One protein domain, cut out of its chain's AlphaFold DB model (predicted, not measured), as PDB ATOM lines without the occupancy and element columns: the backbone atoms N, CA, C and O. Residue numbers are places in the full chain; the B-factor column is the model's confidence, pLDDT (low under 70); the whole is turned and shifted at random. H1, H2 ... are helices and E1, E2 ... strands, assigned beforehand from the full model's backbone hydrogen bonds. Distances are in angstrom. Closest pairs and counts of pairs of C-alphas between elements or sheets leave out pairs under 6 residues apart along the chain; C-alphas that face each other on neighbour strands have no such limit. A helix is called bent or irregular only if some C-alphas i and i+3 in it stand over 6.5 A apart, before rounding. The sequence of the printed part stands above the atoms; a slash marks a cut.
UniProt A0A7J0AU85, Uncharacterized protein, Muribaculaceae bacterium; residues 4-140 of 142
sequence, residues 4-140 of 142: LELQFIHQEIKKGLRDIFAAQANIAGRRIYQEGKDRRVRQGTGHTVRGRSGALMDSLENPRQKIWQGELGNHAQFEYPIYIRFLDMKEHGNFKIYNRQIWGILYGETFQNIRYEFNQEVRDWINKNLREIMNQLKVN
ATOM      1  N   LEU A   4      44.531  -6.576  16.885       75.44
ATOM      2  CA  LEU A   4      45.033  -5.297  16.397       75.44
ATOM      3  C   LEU A   4      44.493  -4.952  15.003       75.44
ATOM      4  O   LEU A   4      44.034  -3.829  14.798       75.44
ATOM      5  N   GLU A   5      44.456  -5.911  14.072       71.62
ATOM      6  CA  GLU A   5      43.883  -5.687  12.732       71.62
ATOM      7  C   GLU A   5      42.390  -5.375  12.820       71.62
ATOM      8  O   GLU A   5      41.893  -4.464  12.158       71.62
ATOM      9  N   LEU A   6      41.670  -6.071  13.705       76.56
ATOM     10  CA  LEU A   6      40.259  -5.787  13.949       76.56
ATOM     11  C   LEU A   6      40.046  -4.387  14.535       76.56
ATOM     12  O   LEU A   6      39.093  -3.708  14.155       76.56
ATOM     13  N   GLN A   7      40.913  -3.924  15.435       81.19
ATOM     14  CA  GLN A   7      40.830  -2.563  15.966       81.19
ATOM     15  C   GLN A   7      41.148  -1.507  14.907       81.19
ATOM     16  O   GLN A   7      40.420  -0.519  14.821       81.19
ATOM     17  N   PHE A   8      42.166  -1.724  14.078       82.38
ATOM     18  CA  PHE A   8      42.502  -0.813  12.987       82.38
ATOM     19  C   PHE A   8      41.347  -0.662  11.996       82.38
ATOM     20  O   PHE A   8      40.853   0.441  11.767       82.38
ATOM     21  N   ILE A   9      40.848  -1.787  11.477       81.75
ATOM     22  CA  ILE A   9      39.737  -1.797  10.522       81.75
ATOM     23  C   ILE A   9      38.509  -1.096  11.123       81.75
ATOM     24  O   ILE A   9      37.824  -0.347  10.428       81.75
ATOM     25  N   HIS A  10      38.246  -1.284  12.420       84.50
ATOM     26  CA  HIS A  10      37.175  -0.571  13.114       84.50
ATOM     27  C   HIS A  10      37.357   0.954  13.061       84.50
ATOM     28  O   HIS A  10      36.400   1.678  12.777       84.50
ATOM     29  N   GLN A  11      38.567   1.450  13.345       86.19
ATOM     30  CA  GLN A  11      38.855   2.886  13.337       86.19
ATOM     31  C   GLN A  11      38.776   3.476  11.932       86.19
ATOM     32  O   GLN A  11      38.140   4.517  11.761       86.19
ATOM     33  N   GLU A  12      39.317   2.789  10.925       86.88
ATOM     34  CA  GLU A  12      39.254   3.255   9.538       86.88
ATOM     35  C   GLU A  12      37.814   3.321   9.029       86.88
ATOM     36  O   GLU A  12      37.402   4.329   8.453       86.88
ATOM     37  N   ILE A  13      36.990   2.309   9.319       86.19
ATOM     38  CA  ILE A  13      35.566   2.337   8.961       86.19
ATOM     39  C   ILE A  13      34.849   3.492   9.675       86.19
ATOM     40  O   ILE A  13      34.104   4.246   9.045       86.19
ATOM     41  N   LYS A  14      35.098   3.681  10.977       88.75
ATOM     42  CA  LYS A  14      34.513   4.778  11.761       88.75
ATOM     43  C   LYS A  14      34.913   6.152  11.223       88.75
ATOM     44  O   LYS A  14      34.076   7.057  11.173       88.75
ATOM     45  N   LYS A  15      36.174   6.317  10.825       90.06
ATOM     46  CA  LYS A  15      36.687   7.535  10.196       90.06
ATOM     47  C   LYS A  15      36.027   7.763   8.837       90.06
ATOM     48  O   LYS A  15      35.487   8.843   8.614       90.06
ATOM     49  N   GLY A  16      35.992   6.744   7.980       88.19
ATOM     50  CA  GLY A  16      35.379   6.812   6.654       88.19
ATOM     51  C   GLY A  16      33.910   7.228   6.696       88.19
ATOM     52  O   GLY A  16      33.505   8.134   5.973       88.19
ATOM     53  N   LEU A  17      33.114   6.636   7.594       88.19
ATOM     54  CA  LEU A  17      31.709   7.020   7.760       88.19
ATOM     55  C   LEU A  17      31.554   8.477   8.204       88.19
ATOM     56  O   LEU A  17      30.733   9.203   7.646       88.19
ATOM     57  N   ARG A  18      32.374   8.933   9.157       89.25
ATOM     58  CA  ARG A  18      32.379  10.338   9.585       89.25
ATOM     59  C   ARG A  18      32.714  11.280   8.429       89.25
ATOM     60  O   ARG A  18      32.023  12.279   8.252       89.25
ATOM     61  N   ASP A  19      33.738  10.948   7.646       90.25
ATOM     62  CA  ASP A  19      34.163  11.737   6.490       90.25
ATOM     63  C   ASP A  19      33.043  11.818   5.432       90.25
ATOM     64  O   ASP A  19      32.787  12.896   4.894       90.25
ATOM     65  N   ILE A  20      32.297  10.728   5.196       88.56
ATOM     66  CA  ILE A  20      31.133  10.710   4.289       88.56
ATOM     67  C   ILE A  20      30.057  11.689   4.750       88.56
ATOM     68  O   ILE A  20      29.618  12.531   3.963       88.56
ATOM     69  N   PHE A  21      29.622  11.595   6.009       88.50
ATOM     70  CA  PHE A  21      28.564  12.466   6.521       88.50
ATOM     71  C   PHE A  21      29.007  13.933   6.554       88.50
ATOM     72  O   PHE A  21      28.248  14.803   6.130       88.50
ATOM     73  N   ALA A  22      30.258  14.208   6.934       88.25
ATOM     74  CA  ALA A  22      30.818  15.557   6.922       88.25
ATOM     75  C   ALA A  22      30.898  16.148   5.504       88.25
ATOM     76  O   ALA A  22      30.496  17.292   5.283       88.25
ATOM     77  N   ALA A  23      31.370  15.375   4.521       88.31
ATOM     78  CA  ALA A  23      31.415  15.808   3.127       88.31
ATOM     79  C   ALA A  23      30.006  16.106   2.596       88.31
ATOM     80  O   ALA A  23      29.776  17.128   1.951       88.31
ATOM     81  N   GLN A  24      29.035  15.255   2.918       85.31
ATOM     82  CA  GLN A  24      27.651  15.455   2.506       85.31
ATOM     83  C   GLN A  24      27.000  16.667   3.188       85.31
ATOM     84  O   GLN A  24      26.321  17.429   2.501       85.31
ATOM     85  N   ALA A  25      27.251  16.899   4.480       86.69
ATOM     86  CA  ALA A  25      26.802  18.093   5.202       86.69
ATOM     87  C   ALA A  25      27.393  19.377   4.601       86.69
ATOM     88  O   ALA A  25      26.676  20.349   4.369       86.69
ATOM     89  N   ASN A  26      28.684  19.360   4.262       87.38
ATOM     90  CA  ASN A  26      29.365  20.481   3.614       87.38
ATOM     91  C   ASN A  26      28.787  20.799   2.232       87.38
ATOM     92  O   ASN A  26      28.588  21.970   1.892       87.38
ATOM     93  N   ILE A  27      28.475  19.779   1.433       83.50
ATOM     94  CA  ILE A  27      27.877  19.994   0.117       83.50
ATOM     95  C   ILE A  27      26.426  20.473   0.256       83.50
ATOM     96  O   ILE A  27      26.042  21.430  -0.415       83.50
ATOM     97  N   ALA A  28      25.640  19.858   1.142       80.50
ATOM     98  CA  ALA A  28      24.244  20.219   1.360       80.50
ATOM     99  C   ALA A  28      24.106  21.646   1.911       80.50
ATOM    100  O   ALA A  28      23.455  22.490   1.298       80.50
ATOM    101  N   GLY A  29      24.776  21.945   3.022       79.38
ATOM    102  CA  GLY A  29      24.633  23.221   3.718       79.38
ATOM    103  C   GLY A  29      25.436  24.366   3.106       79.38
ATOM    104  O   GLY A  29      25.038  25.518   3.242       79.38
ATOM    105  N   ARG A  30      26.569  24.084   2.446       82.25
ATOM    106  CA  ARG A  30      27.523  25.126   2.011       82.25
ATOM    107  C   ARG A  30      27.973  25.010   0.556       82.25
ATOM    108  O   ARG A  30      28.687  25.891   0.089       82.25
ATOM    109  N   ARG A  31      27.574  23.963  -0.178       78.88
ATOM    110  CA  ARG A  31      28.058  23.651  -1.544       78.88
ATOM    111  C   ARG A  31      29.584  23.566  -1.634       78.88
ATOM    112  O   ARG A  31      30.167  23.920  -2.659       78.88
ATOM    113  N   ILE A  32      30.220  23.097  -0.564       82.88
ATOM    114  CA  ILE A  32      31.663  22.879  -0.513       82.88
ATOM    115  C   ILE A  32      31.940  21.445  -0.945       82.88
ATOM    116  O   ILE A  32      31.587  20.502  -0.242       82.88
ATOM    117  N   TYR A  33      32.586  21.287  -2.094       81.38
ATOM    118  CA  TYR A  33      33.009  20.001  -2.629       81.38
ATOM    119  C   TYR A  33      34.459  19.754  -2.226       81.38
ATOM    120  O   TYR A  33      35.303  20.634  -2.384       81.38
ATOM    121  N   GLN A  34      34.749  18.559  -1.723       79.31
ATOM    122  CA  GLN A  34      36.112  18.097  -1.475       79.31
ATOM    123  C   GLN A  34      36.395  16.954  -2.443       79.31
ATOM    124  O   GLN A  34      35.611  16.009  -2.530       79.31
ATOM    125  N   GLU A  35      37.466  17.067  -3.226       71.25
ATOM    126  CA  GLU A  35      37.794  16.084  -4.260       71.25
ATOM    127  C   GLU A  35      39.227  15.563  -4.136       71.25
ATOM    128  O   GLU A  35      40.176  16.332  -3.955       71.25
ATOM    129  N   GLY A  36      39.372  14.248  -4.330       64.75
ATOM    130  CA  GLY A  36      40.657  13.551  -4.369       64.75
ATOM    131  C   GLY A  36      41.307  13.353  -2.998       64.75
ATOM    132  O   GLY A  36      40.855  13.901  -1.995       64.75
ATOM    133  N   LYS A  37      42.409  12.588  -2.977       64.25
ATOM    134  CA  LYS A  37      43.177  12.273  -1.757       64.25
ATOM    135  C   LYS A  37      43.702  13.534  -1.051       64.25
ATOM    136  O   LYS A  37      43.719  13.588   0.172       64.25
ATOM    137  N   ASP A  38      44.033  14.572  -1.822       71.56
ATOM    138  CA  ASP A  38      44.489  15.877  -1.316       71.56
ATOM    139  C   ASP A  38      43.350  16.753  -0.748       71.56
ATOM    140  O   ASP A  38      43.594  17.887  -0.341       71.56
ATOM    141  N   ARG A  39      42.093  16.277  -0.783       74.50
ATOM    142  CA  ARG A  39      40.882  16.999  -0.351       74.50
ATOM    143  C   ARG A  39      40.804  18.425  -0.899       74.50
ATOM    144  O   ARG A  39      40.516  19.377  -0.172       74.50
ATOM    145  N   ARG A  40      41.037  18.589  -2.205       80.69
ATOM    146  CA  ARG A  40      40.979  19.910  -2.845       80.69
ATOM    147  C   ARG A  40      39.573  20.475  -2.714       80.69
ATOM    148  O   ARG A  40      38.604  19.842  -3.134       80.69
ATOM    149  N   VAL A  41      39.483  21.669  -2.138       84.50
ATOM    150  CA  VAL A  41      38.213  22.334  -1.853       84.50
ATOM    151  C   VAL A  41      37.758  23.131  -3.071       84.50
ATOM    152  O   VAL A  41      38.513  23.929  -3.626       84.50
ATOM    153  N   ARG A  42      36.507  22.929  -3.485       83.31
ATOM    154  CA  ARG A  42      35.846  23.685  -4.552       83.31
ATOM    155  C   ARG A  42      34.510  24.216  -4.053       83.31
ATOM    156  O   ARG A  42      33.671  23.450  -3.581       83.31
ATOM    157  N   GLN A  43      34.301  25.521  -4.191       83.00
ATOM    158  CA  GLN A  43      33.020  26.154  -3.900       83.00
ATOM    159  C   GLN A  43      32.112  26.047  -5.129       83.00
ATOM    160  O   GLN A  43      32.466  26.513  -6.210       83.00
ATOM    161  N   GLY A  44      30.940  25.436  -4.973       76.50
ATOM    162  CA  GLY A  44      29.932  25.415  -6.027       76.50
ATOM    163  C   GLY A  44      29.110  26.700  -6.071       76.50
ATOM    164  O   GLY A  44      28.851  27.327  -5.046       76.50
ATOM    165  N   THR A  45      28.615  27.042  -7.257       68.56
ATOM    166  CA  THR A  45      27.642  28.120  -7.484       68.56
ATOM    167  C   THR A  45      26.211  27.575  -7.382       68.56
ATOM    168  O   THR A  45      25.966  26.430  -7.769       68.56
ATOM    169  N   GLY A  46      25.272  28.331  -6.799       72.00
ATOM    170  CA  GLY A  46      23.849  27.959  -6.665       72.00
ATOM    171  C   GLY A  46      23.315  27.947  -5.225       72.00
ATOM    172  O   GLY A  46      24.011  28.331  -4.291       72.00
ATOM    173  N   HIS A  47      22.071  27.490  -5.043       68.75
ATOM    174  CA  HIS A  47      21.401  27.470  -3.736       68.75
ATOM    175  C   HIS A  47      21.854  26.296  -2.857       68.75
ATOM    176  O   HIS A  47      22.032  25.172  -3.337       68.75
ATOM    177  N   THR A  48      22.068  26.564  -1.570       71.56
ATOM    178  CA  THR A  48      22.295  25.550  -0.530       71.56
ATOM    179  C   THR A  48      20.997  24.808  -0.225       71.56
ATOM    180  O   THR A  48      19.914  25.374  -0.394       71.56
ATOM    181  N   VAL A  49      21.098  23.574   0.271       67.88
ATOM    182  CA  VAL A  49      19.939  22.808   0.734       67.88
ATOM    183  C   VAL A  49      19.393  23.448   1.998       67.88
ATOM    184  O   VAL A  49      19.859  23.199   3.106       67.88
ATOM    185  N   ARG A  50      18.397  24.315   1.832       62.53
ATOM    186  CA  ARG A  50      17.614  24.869   2.934       62.53
ATOM    187  C   ARG A  50      16.292  24.109   2.972       62.53
ATOM    188  O   ARG A  50      15.251  24.643   2.611       62.53
ATOM    189  N   GLY A  51      16.366  22.823   3.323       59.25
ATOM    190  CA  GLY A  51      15.192  21.952   3.369       59.25
ATOM    191  C   GLY A  51      14.107  22.551   4.268       59.25
ATOM    192  O   GLY A  51      14.414  23.074   5.340       59.25
ATOM    193  N   ARG A  52      12.835  22.469   3.853       59.22
ATOM    194  CA  ARG A  52      11.689  23.065   4.575       59.22
ATOM    195  C   ARG A  52      11.583  22.638   6.045       59.22
ATOM    196  O   ARG A  52      11.073  23.403   6.854       59.22
ATOM    197  N   SER A  53      12.035  21.428   6.375       67.62
ATOM    198  CA  SER A  53      11.950  20.836   7.718       67.62
ATOM    199  C   SER A  53      13.295  20.709   8.439       67.62
ATOM    200  O   SER A  53      13.315  20.299   9.593       67.62
ATOM    201  N   GLY A  54      14.424  20.973   7.767       75.69
ATOM    202  CA  GLY A  54      15.764  20.702   8.308       75.69
ATOM    203  C   GLY A  54      16.117  19.215   8.483       75.69
ATOM    204  O   GLY A  54      17.254  18.910   8.833       75.69
ATOM    205  N   ALA A  55      15.201  18.285   8.181       80.00
ATOM    206  CA  ALA A  55      15.369  16.848   8.429       80.00
ATOM    207  C   ALA A  55      16.591  16.236   7.722       80.00
ATOM    208  O   ALA A  55      17.211  15.307   8.239       80.00
ATOM    209  N   LEU A  56      16.968  16.764   6.553       80.00
ATOM    210  CA  LEU A  56      18.200  16.352   5.888       80.00
ATOM    211  C   LEU A  56      19.433  16.718   6.711       80.00
ATOM    212  O   LEU A  56      20.277  15.852   6.934       80.00
ATOM    213  N   MET A  57      19.545  17.986   7.113       83.94
ATOM    214  CA  MET A  57      20.703  18.474   7.862       83.94
ATOM    215  C   MET A  57      20.812  17.750   9.198       83.94
ATOM    216  O   MET A  57      21.890  17.260   9.517       83.94
ATOM    217  N   ASP A  58      19.691  17.541   9.889       85.81
ATOM    218  CA  ASP A  58      19.660  16.734  11.109       85.81
ATOM    219  C   ASP A  58      20.155  15.298  10.860       85.81
ATOM    220  O   ASP A  58      21.027  14.804  11.566       85.81
ATOM    221  N   SER A  59      19.711  14.646   9.779       84.50
ATOM    222  CA  SER A  59      20.186  13.294   9.439       84.50
ATOM    223  C   SER A  59      21.666  13.213   9.036       84.50
ATOM    224  O   SER A  59      22.254  12.130   9.051       84.50
ATOM    225  N   LEU A  60      22.248  14.334   8.602       85.44
ATOM    226  CA  LEU A  60      23.651  14.448   8.210       85.44
ATOM    227  C   LEU A  60      24.549  14.756   9.409       85.44
ATOM    228  O   LEU A  60      25.658  14.234   9.481       85.44
ATOM    229  N   GLU A  61      24.071  15.587  10.330       84.06
ATOM    230  CA  GLU A  61      24.780  15.983  11.549       84.06
ATOM    231  C   GLU A  61      24.674  14.911  12.639       84.06
ATOM    232  O   GLU A  61      25.649  14.650  13.344       84.06
ATOM    233  N   ASN A  62      23.533  14.221  12.709       86.81
ATOM    234  CA  ASN A  62      23.231  13.173  13.681       86.81
ATOM    235  C   ASN A  62      22.968  11.820  12.989       86.81
ATOM    236  O   ASN A  62      21.865  11.266  13.082       86.81
ATOM    237  N   PRO A  63      23.957  11.247  12.274       85.75
ATOM    238  CA  PRO A  63      23.759  10.003  11.552       85.75
ATOM    239  C   PRO A  63      23.555   8.832  12.515       85.75
ATOM    240  O   PRO A  63      24.375   8.556  13.396       85.75
ATOM    241  N   ARG A  64      22.477   8.078  12.298       84.88
ATOM    242  CA  ARG A  64      22.224   6.824  13.007       84.88
ATOM    243  C   ARG A  64      23.139   5.740  12.460       84.88
ATOM    244  O   ARG A  64      22.852   5.121  11.438       84.88
ATOM    245  N   GLN A  65      24.249   5.524  13.150       84.44
ATOM    246  CA  GLN A  65      25.239   4.513  12.805       84.44
ATOM    247  C   GLN A  65      25.496   3.572  13.978       84.44
ATOM    248  O   GLN A  65      25.502   3.976  15.142       84.44
ATOM    249  N   LYS A  66      25.747   2.310  13.655       85.88
ATOM    250  CA  LYS A  66      26.202   1.274  14.573       85.88
ATOM    251  C   LYS A  66      27.450   0.653  13.983       85.88
ATOM    252  O   LYS A  66      27.437   0.185  12.850       85.88
ATOM    253  N   ILE A  67      28.523   0.648  14.757       83.44
ATOM    254  CA  ILE A  67      29.780   0.006  14.380       83.44
ATOM    255  C   ILE A  67      30.139  -0.929  15.525       83.44
ATOM    256  O   ILE A  67      30.206  -0.489  16.672       83.44
ATOM    257  N   TRP A  68      30.331  -2.209  15.231       82.38
ATOM    258  CA  TRP A  68      30.624  -3.219  16.243       82.38
ATOM    259  C   TRP A  68      31.593  -4.273  15.715       82.38
ATOM    260  O   TRP A  68      31.771  -4.451  14.508       82.38
ATOM    261  N   GLN A  69      32.235  -4.964  16.648       79.62
ATOM    262  CA  GLN A  69      33.102  -6.105  16.379       79.62
ATOM    263  C   GLN A  69      32.302  -7.380  16.650       79.62
ATOM    264  O   GLN A  69      31.659  -7.491  17.693       79.62
ATOM    265  N   GLY A  70      32.292  -8.311  15.701       74.62
ATOM    266  CA  GLY A  70      31.707  -9.644  15.856       74.62
ATOM    267  C   GLY A  70      32.739 -10.727  15.548       74.62
ATOM    268  O   GLY A  70      33.842 -10.422  15.099       74.62
ATOM    269  N   GLU A  71      32.375 -11.995  15.742       68.75
ATOM    270  CA  GLU A  71      33.275 -13.137  15.490       68.75
ATOM    271  C   GLU A  71      33.779 -13.197  14.040       68.75
ATOM    272  O   GLU A  71      34.926 -13.555  13.789       68.75
ATOM    273  N   LEU A  72      32.939 -12.782  13.087       67.06
ATOM    274  CA  LEU A  72      33.257 -12.759  11.657       67.06
ATOM    275  C   LEU A  72      33.998 -11.485  11.204       67.06
ATOM    276  O   LEU A  72      34.324 -11.358  10.027       67.06
ATOM    277  N   GLY A  73      34.278 -10.544  12.117       74.44
ATOM    278  CA  GLY A  73      35.036  -9.325  11.834       74.44
ATOM    279  C   GLY A  73      34.327  -8.024  12.219       74.44
ATOM    280  O   GLY A  73      33.480  -7.974  13.115       74.44
ATOM    281  N   ASN A  74      34.713  -6.933  11.555       78.81
ATOM    282  CA  ASN A  74      34.134  -5.610  11.782       78.81
ATOM    283  C   ASN A  74      32.861  -5.408  10.975       78.81
ATOM    284  O   ASN A  74      32.836  -5.627   9.766       78.81
ATOM    285  N   HIS A  75      31.837  -4.897  11.646       77.44
ATOM    286  CA  HIS A  75      30.553  -4.595  11.046       77.44
ATOM    287  C   HIS A  75      30.255  -3.112  11.216       77.44
ATOM    288  O   HIS A  75      30.452  -2.535  12.289       77.44
ATOM    289  N   ALA A  76      29.745  -2.504  10.153       79.94
ATOM    290  CA  ALA A  76      29.197  -1.167  10.202       79.94
ATOM    291  C   ALA A  76      27.842  -1.143   9.507       79.94
ATOM    292  O   ALA A  76      27.693  -1.583   8.370       79.94
ATOM    293  N   GLN A  77      26.863  -0.606  10.218       80.81
ATOM    294  CA  GLN A  77      25.524  -0.345   9.733       80.81
ATOM    295  C   GLN A  77      25.240   1.138   9.916       80.81
ATOM    296  O   GLN A  77      25.565   1.728  10.946       80.81
ATOM    297  N   PHE A  78      24.591   1.742   8.936       79.31
ATOM    298  CA  PHE A  78      24.086   3.098   9.054       79.31
ATOM    299  C   PHE A  78      22.691   3.162   8.439       79.31
ATOM    300  O   PHE A  78      22.428   2.552   7.401       79.31
ATOM    301  N   GLU A  79      21.781   3.872   9.099       80.81
ATOM    302  CA  GLU A  79      20.465   4.151   8.538       80.81
ATOM    303  C   GLU A  79      20.589   5.293   7.548       80.81
ATOM    304  O   GLU A  79      21.147   6.354   7.840       80.81
ATOM    305  N   TYR A  80      20.052   5.052   6.359       74.81
ATOM    306  CA  TYR A  80      20.197   5.973   5.264       74.81
ATOM    307  C   TYR A  80      18.844   6.522   4.812       74.81
ATOM    308  O   TYR A  80      18.072   5.784   4.198       74.81
ATOM    309  N   PRO A  81      18.537   7.813   5.044       74.62
ATOM    310  CA  PRO A  81      17.261   8.395   4.640       74.62
ATOM    311  C   PRO A  81      17.274   8.735   3.142       74.62
ATOM    312  O   PRO A  81      17.340   9.899   2.743       74.62
ATOM    313  N   ILE A  82      17.238   7.695   2.301       75.56
ATOM    314  CA  ILE A  82      17.342   7.789   0.834       75.56
ATOM    315  C   ILE A  82      16.253   8.705   0.267       75.56
ATOM    316  O   ILE A  82      16.547   9.555  -0.569       75.56
ATOM    317  N   TYR A  83      15.015   8.575   0.748       76.19
ATOM    318  CA  TYR A  83      13.877   9.339   0.234       76.19
ATOM    319  C   TYR A  83      13.996  10.851   0.488       76.19
ATOM    320  O   TYR A  83      13.877  11.636  -0.450       76.19
ATOM    321  N   ILE A  84      14.292  11.258   1.730       71.44
ATOM    322  CA  ILE A  84      14.457  12.677   2.104       71.44
ATOM    323  C   ILE A  84      15.571  13.310   1.265       71.44
ATOM    324  O   ILE A  84      15.401  14.381   0.692       71.44
ATOM    325  N   ARG A  85      16.690  12.597   1.109       75.50
ATOM    326  CA  ARG A  85      17.815  13.060   0.292       75.50
ATOM    327  C   ARG A  85      17.480  13.142  -1.183       75.50
ATOM    328  O   ARG A  85      17.864  14.107  -1.824       75.50
ATOM    329  N   PHE A  86      16.763  12.165  -1.725       75.25
ATOM    330  CA  PHE A  86      16.352  12.201  -3.121       75.25
ATOM    331  C   PHE A  86      15.492  13.432  -3.431       75.25
ATOM    332  O   PHE A  86      15.719  14.072  -4.454       75.25
ATOM    333  N   LEU A  87      14.547  13.784  -2.553       76.19
ATOM    334  CA  LEU A  87      13.694  14.961  -2.735       76.19
ATOM    335  C   LEU A  87      14.499  16.261  -2.749       76.19
ATOM    336  O   LEU A  87      14.413  17.014  -3.718       76.19
ATOM    337  N   ASP A  88      15.332  16.474  -1.734       72.81
ATOM    338  CA  ASP A  88      16.152  17.681  -1.641       72.81
ATOM    339  C   ASP A  88      17.129  17.763  -2.826       72.81
ATOM    340  O   ASP A  88      17.309  18.797  -3.461       72.81
ATOM    341  N   MET A  89      17.723  16.639  -3.227       72.25
ATOM    342  CA  MET A  89      18.640  16.609  -4.368       72.25
ATOM    343  C   MET A  89      17.942  16.788  -5.718       72.25
ATOM    344  O   MET A  89      18.563  17.328  -6.637       72.25
ATOM    345  N   LYS A  90      16.678  16.364  -5.848       73.31
ATOM    346  CA  LYS A  90      15.839  16.637  -7.022       73.31
ATOM    347  C   LYS A  90      15.565  18.133  -7.146       73.31
ATOM    348  O   LYS A  90      15.637  18.649  -8.257       73.31
ATOM    349  N   GLU A  91      15.325  18.824  -6.033       70.50
ATOM    350  CA  GLU A  91      15.209  20.287  -6.005       70.50
ATOM    351  C   GLU A  91      16.508  20.968  -6.476       70.50
ATOM    352  O   GLU A  91      16.469  21.944  -7.220       70.50
ATOM    353  N   HIS A  92      17.674  20.415  -6.124       66.88
ATOM    354  CA  HIS A  92      18.975  20.997  -6.484       66.88
ATOM    355  C   HIS A  92      19.582  20.528  -7.812       66.88
ATOM    356  O   HIS A  92      20.616  21.061  -8.223       66.88
ATOM    357  N   GLY A  93      19.002  19.520  -8.467       66.31
ATOM    358  CA  GLY A  93      19.471  19.002  -9.755       66.31
ATOM    359  C   GLY A  93      20.833  18.296  -9.721       66.31
ATOM    360  O   GLY A  93      21.467  18.155 -10.766       66.31
ATOM    361  N   ASN A  94      21.316  17.846  -8.555       70.44
ATOM    362  CA  ASN A  94      22.638  17.218  -8.447       70.44
ATOM    363  C   ASN A  94      22.625  15.878  -7.695       70.44
ATOM    364  O   ASN A  94      23.067  15.762  -6.556       70.44
ATOM    365  N   PHE A  95      22.182  14.831  -8.393       67.94
ATOM    366  CA  PHE A  95      22.066  13.456  -7.883       67.94
ATOM    367  C   PHE A  95      23.411  12.764  -7.605       67.94
ATOM    368  O   PHE A  95      23.479  11.806  -6.834       67.94
ATOM    369  N   LYS A  96      24.503  13.228  -8.229       65.88
ATOM    370  CA  LYS A  96      25.811  12.553  -8.171       65.88
ATOM    371  C   LYS A  96      26.568  12.826  -6.878       65.88
ATOM    372  O   LYS A  96      27.386  11.998  -6.490       65.88
ATOM    373  N   ILE A  97      26.285  13.945  -6.207       67.06
ATOM    374  CA  ILE A  97      26.920  14.329  -4.934       67.06
ATOM    375  C   ILE A  97      26.876  13.184  -3.928       67.06
ATOM    376  O   ILE A  97      27.873  12.872  -3.289       67.06
ATOM    377  N   TYR A  98      25.722  12.542  -3.841       71.06
ATOM    378  CA  TYR A  98      25.404  11.548  -2.843       71.06
ATOM    379  C   TYR A  98      26.264  10.286  -2.937       71.06
ATOM    380  O   TYR A  98      27.084  10.012  -2.059       71.06
ATOM    381  N   ASN A  99      26.102   9.558  -4.045       76.00
ATOM    382  CA  ASN A  99      26.792   8.296  -4.281       76.00
ATOM    383  C   ASN A  99      28.296   8.512  -4.446       76.00
ATOM    384  O   ASN A  99      29.083   7.661  -4.042       76.00
ATOM    385  N   ARG A 100      28.711   9.657  -5.005       82.38
ATOM    386  CA  ARG A 100      30.131   9.969  -5.183       82.38
ATOM    387  C   ARG A 100      30.855  10.119  -3.851       82.38
ATOM    388  O   ARG A 100      31.969   9.626  -3.765       82.38
ATOM    389  N   GLN A 101      30.257  10.752  -2.834       85.44
ATOM    390  CA  GLN A 101      30.920  10.860  -1.526       85.44
ATOM    391  C   GLN A 101      31.056   9.486  -0.864       85.44
ATOM    392  O   GLN A 101      32.134   9.146  -0.395       85.44
ATOM    393  N   ILE A 102      29.992   8.672  -0.885       85.12
ATOM    394  CA  ILE A 102      30.002   7.334  -0.274       85.12
ATOM    395  C   ILE A 102      31.087   6.469  -0.912       85.12
ATOM    396  O   ILE A 102      31.990   5.992  -0.230       85.12
ATOM    397  N   TRP A 103      31.031   6.295  -2.231       83.81
ATOM    398  CA  TRP A 103      31.961   5.407  -2.918       83.81
ATOM    399  C   TRP A 103      33.357   6.000  -3.054       83.81
ATOM    400  O   TRP A 103      34.333   5.263  -2.953       83.81
ATOM    401  N   GLY A 104      33.464   7.315  -3.244       85.44
ATOM    402  CA  GLY A 104      34.744   8.013  -3.324       85.44
ATOM    403  C   GLY A 104      35.547   7.875  -2.036       85.44
ATOM    404  O   GLY A 104      36.721   7.533  -2.102       85.44
ATOM    405  N   ILE A 105      34.906   8.052  -0.879       88.38
ATOM    406  CA  ILE A 105      35.580   7.933   0.419       88.38
ATOM    407  C   ILE A 105      35.802   6.461   0.777       88.38
ATOM    408  O   ILE A 105      36.916   6.093   1.137       88.38
ATOM    409  N   LEU A 106      34.803   5.582   0.614       86.12
ATOM    410  CA  LEU A 106      34.979   4.165   0.955       86.12
ATOM    411  C   LEU A 106      36.044   3.481   0.092       86.12
ATOM    412  O   LEU A 106      36.987   2.913   0.630       86.12
ATOM    413  N   TYR A 107      35.922   3.534  -1.236       82.88
ATOM    414  CA  TYR A 107      36.854   2.829  -2.124       82.88
ATOM    415  C   TYR A 107      38.155   3.588  -2.373       82.88
ATOM    416  O   TYR A 107      39.171   2.951  -2.655       82.88
ATOM    417  N   GLY A 108      38.120   4.922  -2.328       82.44
ATOM    418  CA  GLY A 108      39.274   5.769  -2.624       82.44
ATOM    419  C   GLY A 108      40.160   6.063  -1.416       82.44
ATOM    420  O   GLY A 108      41.355   6.271  -1.601       82.44
ATOM    421  N   GLU A 109      39.604   6.045  -0.200       86.25
ATOM    422  CA  GLU A 109      40.340   6.318   1.040       86.25
ATOM    423  C   GLU A 109      40.266   5.110   1.983       86.25
ATOM    424  O   GLU A 109      41.241   4.378   2.120       86.25
ATOM    425  N   THR A 110      39.100   4.824   2.566       86.06
ATOM    426  CA  THR A 110      38.956   3.861   3.672       86.06
ATOM    427  C   THR A 110      39.483   2.463   3.342       86.06
ATOM    428  O   THR A 110      40.269   1.893   4.091       86.06
ATOM    429  N   PHE A 111      39.071   1.881   2.215       84.81
ATOM    430  CA  PHE A 111      39.495   0.534   1.831       84.81
ATOM    431  C   PHE A 111      40.939   0.495   1.325       84.81
ATOM    432  O   PHE A 111      41.592  -0.540   1.455       84.81
ATOM    433  N   GLN A 112      41.456   1.601   0.782       83.88
ATOM    434  CA  GLN A 112      42.874   1.708   0.426       83.88
ATOM    435  C   GLN A 112      43.736   1.713   1.686       83.88
ATOM    436  O   GLN A 112      44.691   0.945   1.765       83.88
ATOM    437  N   ASN A 113      43.350   2.503   2.688       84.62
ATOM    438  CA  ASN A 113      44.022   2.559   3.981       84.62
ATOM    439  C   ASN A 113      44.003   1.186   4.658       84.62
ATOM    440  O   ASN A 113      45.051   0.667   5.037       84.62
ATOM    441  N   ILE A 114      42.836   0.531   4.693       82.69
ATOM    442  CA  ILE A 114      42.709  -0.833   5.223       82.69
ATOM    443  C   ILE A 114      43.659  -1.806   4.511       82.69
ATOM    444  O   ILE A 114      44.294  -2.639   5.153       82.69
ATOM    445  N   ARG A 115      43.771  -1.704   3.183       78.44
ATOM    446  CA  ARG A 115      44.573  -2.622   2.368       78.44
ATOM    447  C   ARG A 115      46.080  -2.374   2.459       78.44
ATOM    448  O   ARG A 115      46.837  -3.338   2.387       78.44
ATOM    449  N   TYR A 116      46.517  -1.119   2.548       78.50
ATOM    450  CA  TYR A 116      47.924  -0.753   2.354       78.50
ATOM    451  C   TYR A 116      48.591  -0.127   3.580       78.50
ATOM    452  O   TYR A 116      49.802  -0.273   3.738       78.50
ATOM    453  N   GLU A 117      47.839   0.532   4.459       75.56
ATOM    454  CA  GLU A 117      48.401   1.271   5.599       75.56
ATOM    455  C   GLU A 117      48.473   0.422   6.875       75.56
ATOM    456  O   GLU A 117      49.248   0.736   7.780       75.56
ATOM    457  N   PHE A 118      47.784  -0.726   6.905       67.19
ATOM    458  CA  PHE A 118      47.800  -1.634   8.053       67.19
ATOM    459  C   PHE A 118      49.221  -2.054   8.473       67.19
ATOM    460  O   PHE A 118      49.564  -2.029   9.652       67.19
ATOM    461  N   ASN A 119      50.096  -2.365   7.509       65.38
ATOM    462  CA  ASN A 119      51.476  -2.777   7.793       65.38
ATOM    463  C   ASN A 119      52.313  -1.684   8.474       65.38
ATOM    464  O   ASN A 119      53.237  -2.003   9.226       65.38
ATOM    465  N   GLN A 120      52.026  -0.413   8.194       67.31
ATOM    466  CA  GLN A 120      52.753   0.711   8.774       67.31
ATOM    467  C   GLN A 120      52.264   0.979  10.200       67.31
ATOM    468  O   GLN A 120      53.077   1.088  11.116       67.31
ATOM    469  N   GLU A 121      50.947   0.961  10.413       63.44
ATOM    470  CA  GLU A 121      50.365   1.135  11.744       63.44
ATOM    471  C   GLU A 121      50.711  -0.001  12.708       63.44
ATOM    472  O   GLU A 121      50.992   0.266  13.874       63.44
ATOM    473  N   VAL A 122      50.768  -1.257  12.250       61.47
ATOM    474  CA  VAL A 122      51.240  -2.373  13.088       61.47
ATOM    475  C   VAL A 122      52.673  -2.127  13.552       61.47
ATOM    476  O   VAL A 122      52.985  -2.344  14.722       61.47
ATOM    477  N   ARG A 123      53.552  -1.631  12.671       62.34
ATOM    478  CA  ARG A 123      54.939  -1.298  13.031       62.34
ATOM    479  C   ARG A 123      54.995  -0.156  14.037       62.34
ATOM    480  O   ARG A 123      55.732  -0.256  15.014       62.34
ATOM    481  N   ASP A 124      54.207   0.892  13.837       76.62
ATOM    482  CA  ASP A 124      54.159   2.036  14.748       76.62
ATOM    483  C   ASP A 124      53.558   1.657  16.108       76.62
ATOM    484  O   ASP A 124      54.073   2.067  17.150       76.62
ATOM    485  N   TRP A 125      52.540   0.796  16.116       69.00
ATOM    486  CA  TRP A 125      51.951   0.233  17.325       69.00
ATOM    487  C   TRP A 125      52.942  -0.664  18.073       69.00
ATOM    488  O   TRP A 125      53.122  -0.482  19.278       69.00
ATOM    489  N   ILE A 126      53.640  -1.578  17.388       58.91
ATOM    490  CA  ILE A 126      54.697  -2.407  17.993       58.91
ATOM    491  C   ILE A 126      55.782  -1.502  18.584       58.91
ATOM    492  O   ILE A 126      56.150  -1.661  19.745       58.91
ATOM    493  N   ASN A 127      56.245  -0.500  17.834       69.06
ATOM    494  CA  ASN A 127      57.264   0.441  18.295       69.06
ATOM    495  C   ASN A 127      56.808   1.243  19.518       69.06
ATOM    496  O   ASN A 127      57.596   1.452  20.441       69.06
ATOM    497  N   LYS A 128      55.549   1.687  19.551       82.94
ATOM    498  CA  LYS A 128      54.986   2.422  20.686       82.94
ATOM    499  C   LYS A 128      54.881   1.540  21.930       82.94
ATOM    500  O   LYS A 128      55.366   1.947  22.980       82.94
ATOM    501  N   ASN A 129      54.330   0.332  21.808       72.75
ATOM    502  CA  ASN A 129      54.211  -0.591  22.940       72.75
ATOM    503  C   ASN A 129      55.581  -1.041  23.453       72.75
ATOM    504  O   ASN A 129      55.806  -1.044  24.658       72.75
ATOM    505  N   LEU A 130      56.532  -1.349  22.563       64.62
ATOM    506  CA  LEU A 130      57.904  -1.670  22.965       64.62
ATOM    507  C   LEU A 130      58.564  -0.503  23.703       64.62
ATOM    508  O   LEU A 130      59.248  -0.728  24.696       64.62
ATOM    509  N   ARG A 131      58.342   0.745  23.266       75.94
ATOM    510  CA  ARG A 131      58.832   1.942  23.973       75.94
ATOM    511  C   ARG A 131      58.178   2.114  25.341       75.94
ATOM    512  O   ARG A 131      58.882   2.422  26.294       75.94
ATOM    513  N   GLU A 132      56.869   1.911  25.452       83.62
ATOM    514  CA  GLU A 132      56.152   1.990  26.730       83.62
ATOM    515  C   GLU A 132      56.624   0.906  27.710       83.62
ATOM    516  O   GLU A 132      56.969   1.239  28.843       83.62
ATOM    517  N   ILE A 133      56.760  -0.347  27.261       75.12
ATOM    518  CA  ILE A 133      57.307  -1.459  28.059       75.12
ATOM    519  C   ILE A 133      58.746  -1.151  28.493       75.12
ATOM    520  O   ILE A 133      59.082  -1.259  29.669       75.12
ATOM    521  N   MET A 134      59.599  -0.713  27.563       65.50
ATOM    522  CA  MET A 134      60.986  -0.337  27.857       65.50
ATOM    523  C   MET A 134      61.078   0.816  28.863       65.50
ATOM    524  O   MET A 134      61.967   0.819  29.709       65.50
ATOM    525  N   ASN A 135      60.174   1.793  28.795       80.62
ATOM    526  CA  ASN A 135      60.132   2.901  29.745       80.62
ATOM    527  C   ASN A 135      59.651   2.440  31.127       80.62
ATOM    528  O   ASN A 135      60.240   2.839  32.124       80.62
ATOM    529  N   GLN A 136      58.654   1.556  31.201       73.19
ATOM    530  CA  GLN A 136      58.206   0.957  32.464       73.19
ATOM    531  C   GLN A 136      59.312   0.125  33.131       73.19
ATOM    532  O   GLN A 136      59.512   0.227  34.337       73.19
ATOM    533  N   LEU A 137      60.084  -0.634  32.347       69.75
ATOM    534  CA  LEU A 137      61.230  -1.402  32.845       69.75
ATOM    535  C   LEU A 137      62.374  -0.504  33.343       69.75
ATOM    536  O   LEU A 137      63.045  -0.854  34.305       69.75
ATOM    537  N   LYS A 138      62.586   0.664  32.726       62.47
ATOM    538  CA  LYS A 138      63.602   1.641  33.162       62.47
ATOM    539  C   LYS A 138      63.202   2.444  34.401       62.47
ATOM    540  O   LYS A 138      64.082   2.924  35.105       62.47
ATOM    541  N   VAL A 139      61.904   2.616  34.653       57.88
ATOM    542  CA  VAL A 139      61.371   3.343  35.823       57.88
ATOM    543  C   VAL A 139      61.356   2.472  37.089       57.88
ATOM    544  O   VAL A 139      61.221   3.010  38.181       57.88
ATOM    545  N   ASN A 140      61.606   1.162  36.965       51.75
ATOM    546  CA  ASN A 140      61.808   0.243  38.088       51.75
ATOM    547  C   ASN A 140      63.297  -0.142  38.269       51.75
ATOM    548  O   ASN A 140      63.640  -1.308  38.055       51.75
TER     549      ASN A 140
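AT A GLANCE: This is residues 4 to 140 of the 142 residues of an uncharacterized protein of Muribaculaceae bacterium (UniProt A0A7J0AU85). Two long helices, H1 and H4, lie side by side and run opposite ways as the core, and H5 leads on from the end of H4, its residues 126 to 139 sticking out as an arm. The hairpin of strands E3 and E4 lies along residues 5 to 18 of H1, a smaller hairpin of E1 and E2 sits by residues 23 to 30, and the short helix H2 packs on residues 21 to 29 of H1, with H3 packed on H2. The printed part has 137 residues, in the order H1 E1 E2 H2 E3 E4 H3 H4 H5; the class is mostly helix, and each two-strand sheet is antiparallel. The whole is loose, with a radius of gyration of the C-alphas of 19.2 A, and spans 65 by 33 by 27 A.

HOW THE PARTS SIT: Start at the hairpin of E3, residues 65 to 70, and E4, residues 73 to 78: N 68 and O 75 are 3.0 A apart, within hydrogen-bond range, and so are N 75 and O 68 at 2.9 A. From there look to the hub, H1, residues 4 to 30; its closest C-alphas to E4 are those of His 10 and Asn 74, 6.0 A apart. H4, residues 96 to 116, touches H1 at a shallow tilt of 23 degrees, opposite ways, closest at the C-alphas of Gly 16 and Thr 110, 5.5 A. H2, residues 55 to 61, touches H1 at a steep tilt of 44 degrees, closest at the C-alphas of Phe 21 and Leu 60, 5.6 A. H3, residues 82 to 92, touches H2 about perpendicular, at 76 degrees, closest at the C-alphas of Leu 56 and Ile 84, 6.5 A; H3 and H4 are near each other. In the hairpin of E1, residues 32 to 35, and E2, residues 40 to 43, N 33 and O 42 are 2.8 A apart, within hydrogen-bond range. H5, residues 118 to 139, only just touches H1, with 3 pairs of C-alphas within 8 A. In H1, H2, H3 and H5 every O i to N i+4 pair is within hydrogen-bond range; in H4, 15 of 17 are.

IN THESE COORDINATES: Find C-alpha 4 at (45.033, -5.297, 16.397); from there H1 runs 37.9 A to C-alpha 30 at (27.523, 25.126, 2.011). E3 is 15.9 A long and E4 16.8 A. H4 covers 27.9 A and is only just irregular: C-alphas 108 and 111 are 6.9 A apart. H5 runs 31.3 A to C-alpha 139 at (61.371, 3.343, 35.823).

THE WHOLE: Look at Glu 91 and Asn 140 for the C-alphas farthest apart, 67.2 A. The printed part has no cut; the link from E2 to H2, 11 residues, is long. Mean pLDDT of the printed part is 77.2, with 31 residues under 70, among them 49 to 53, 118 to 123 and 137 to 140.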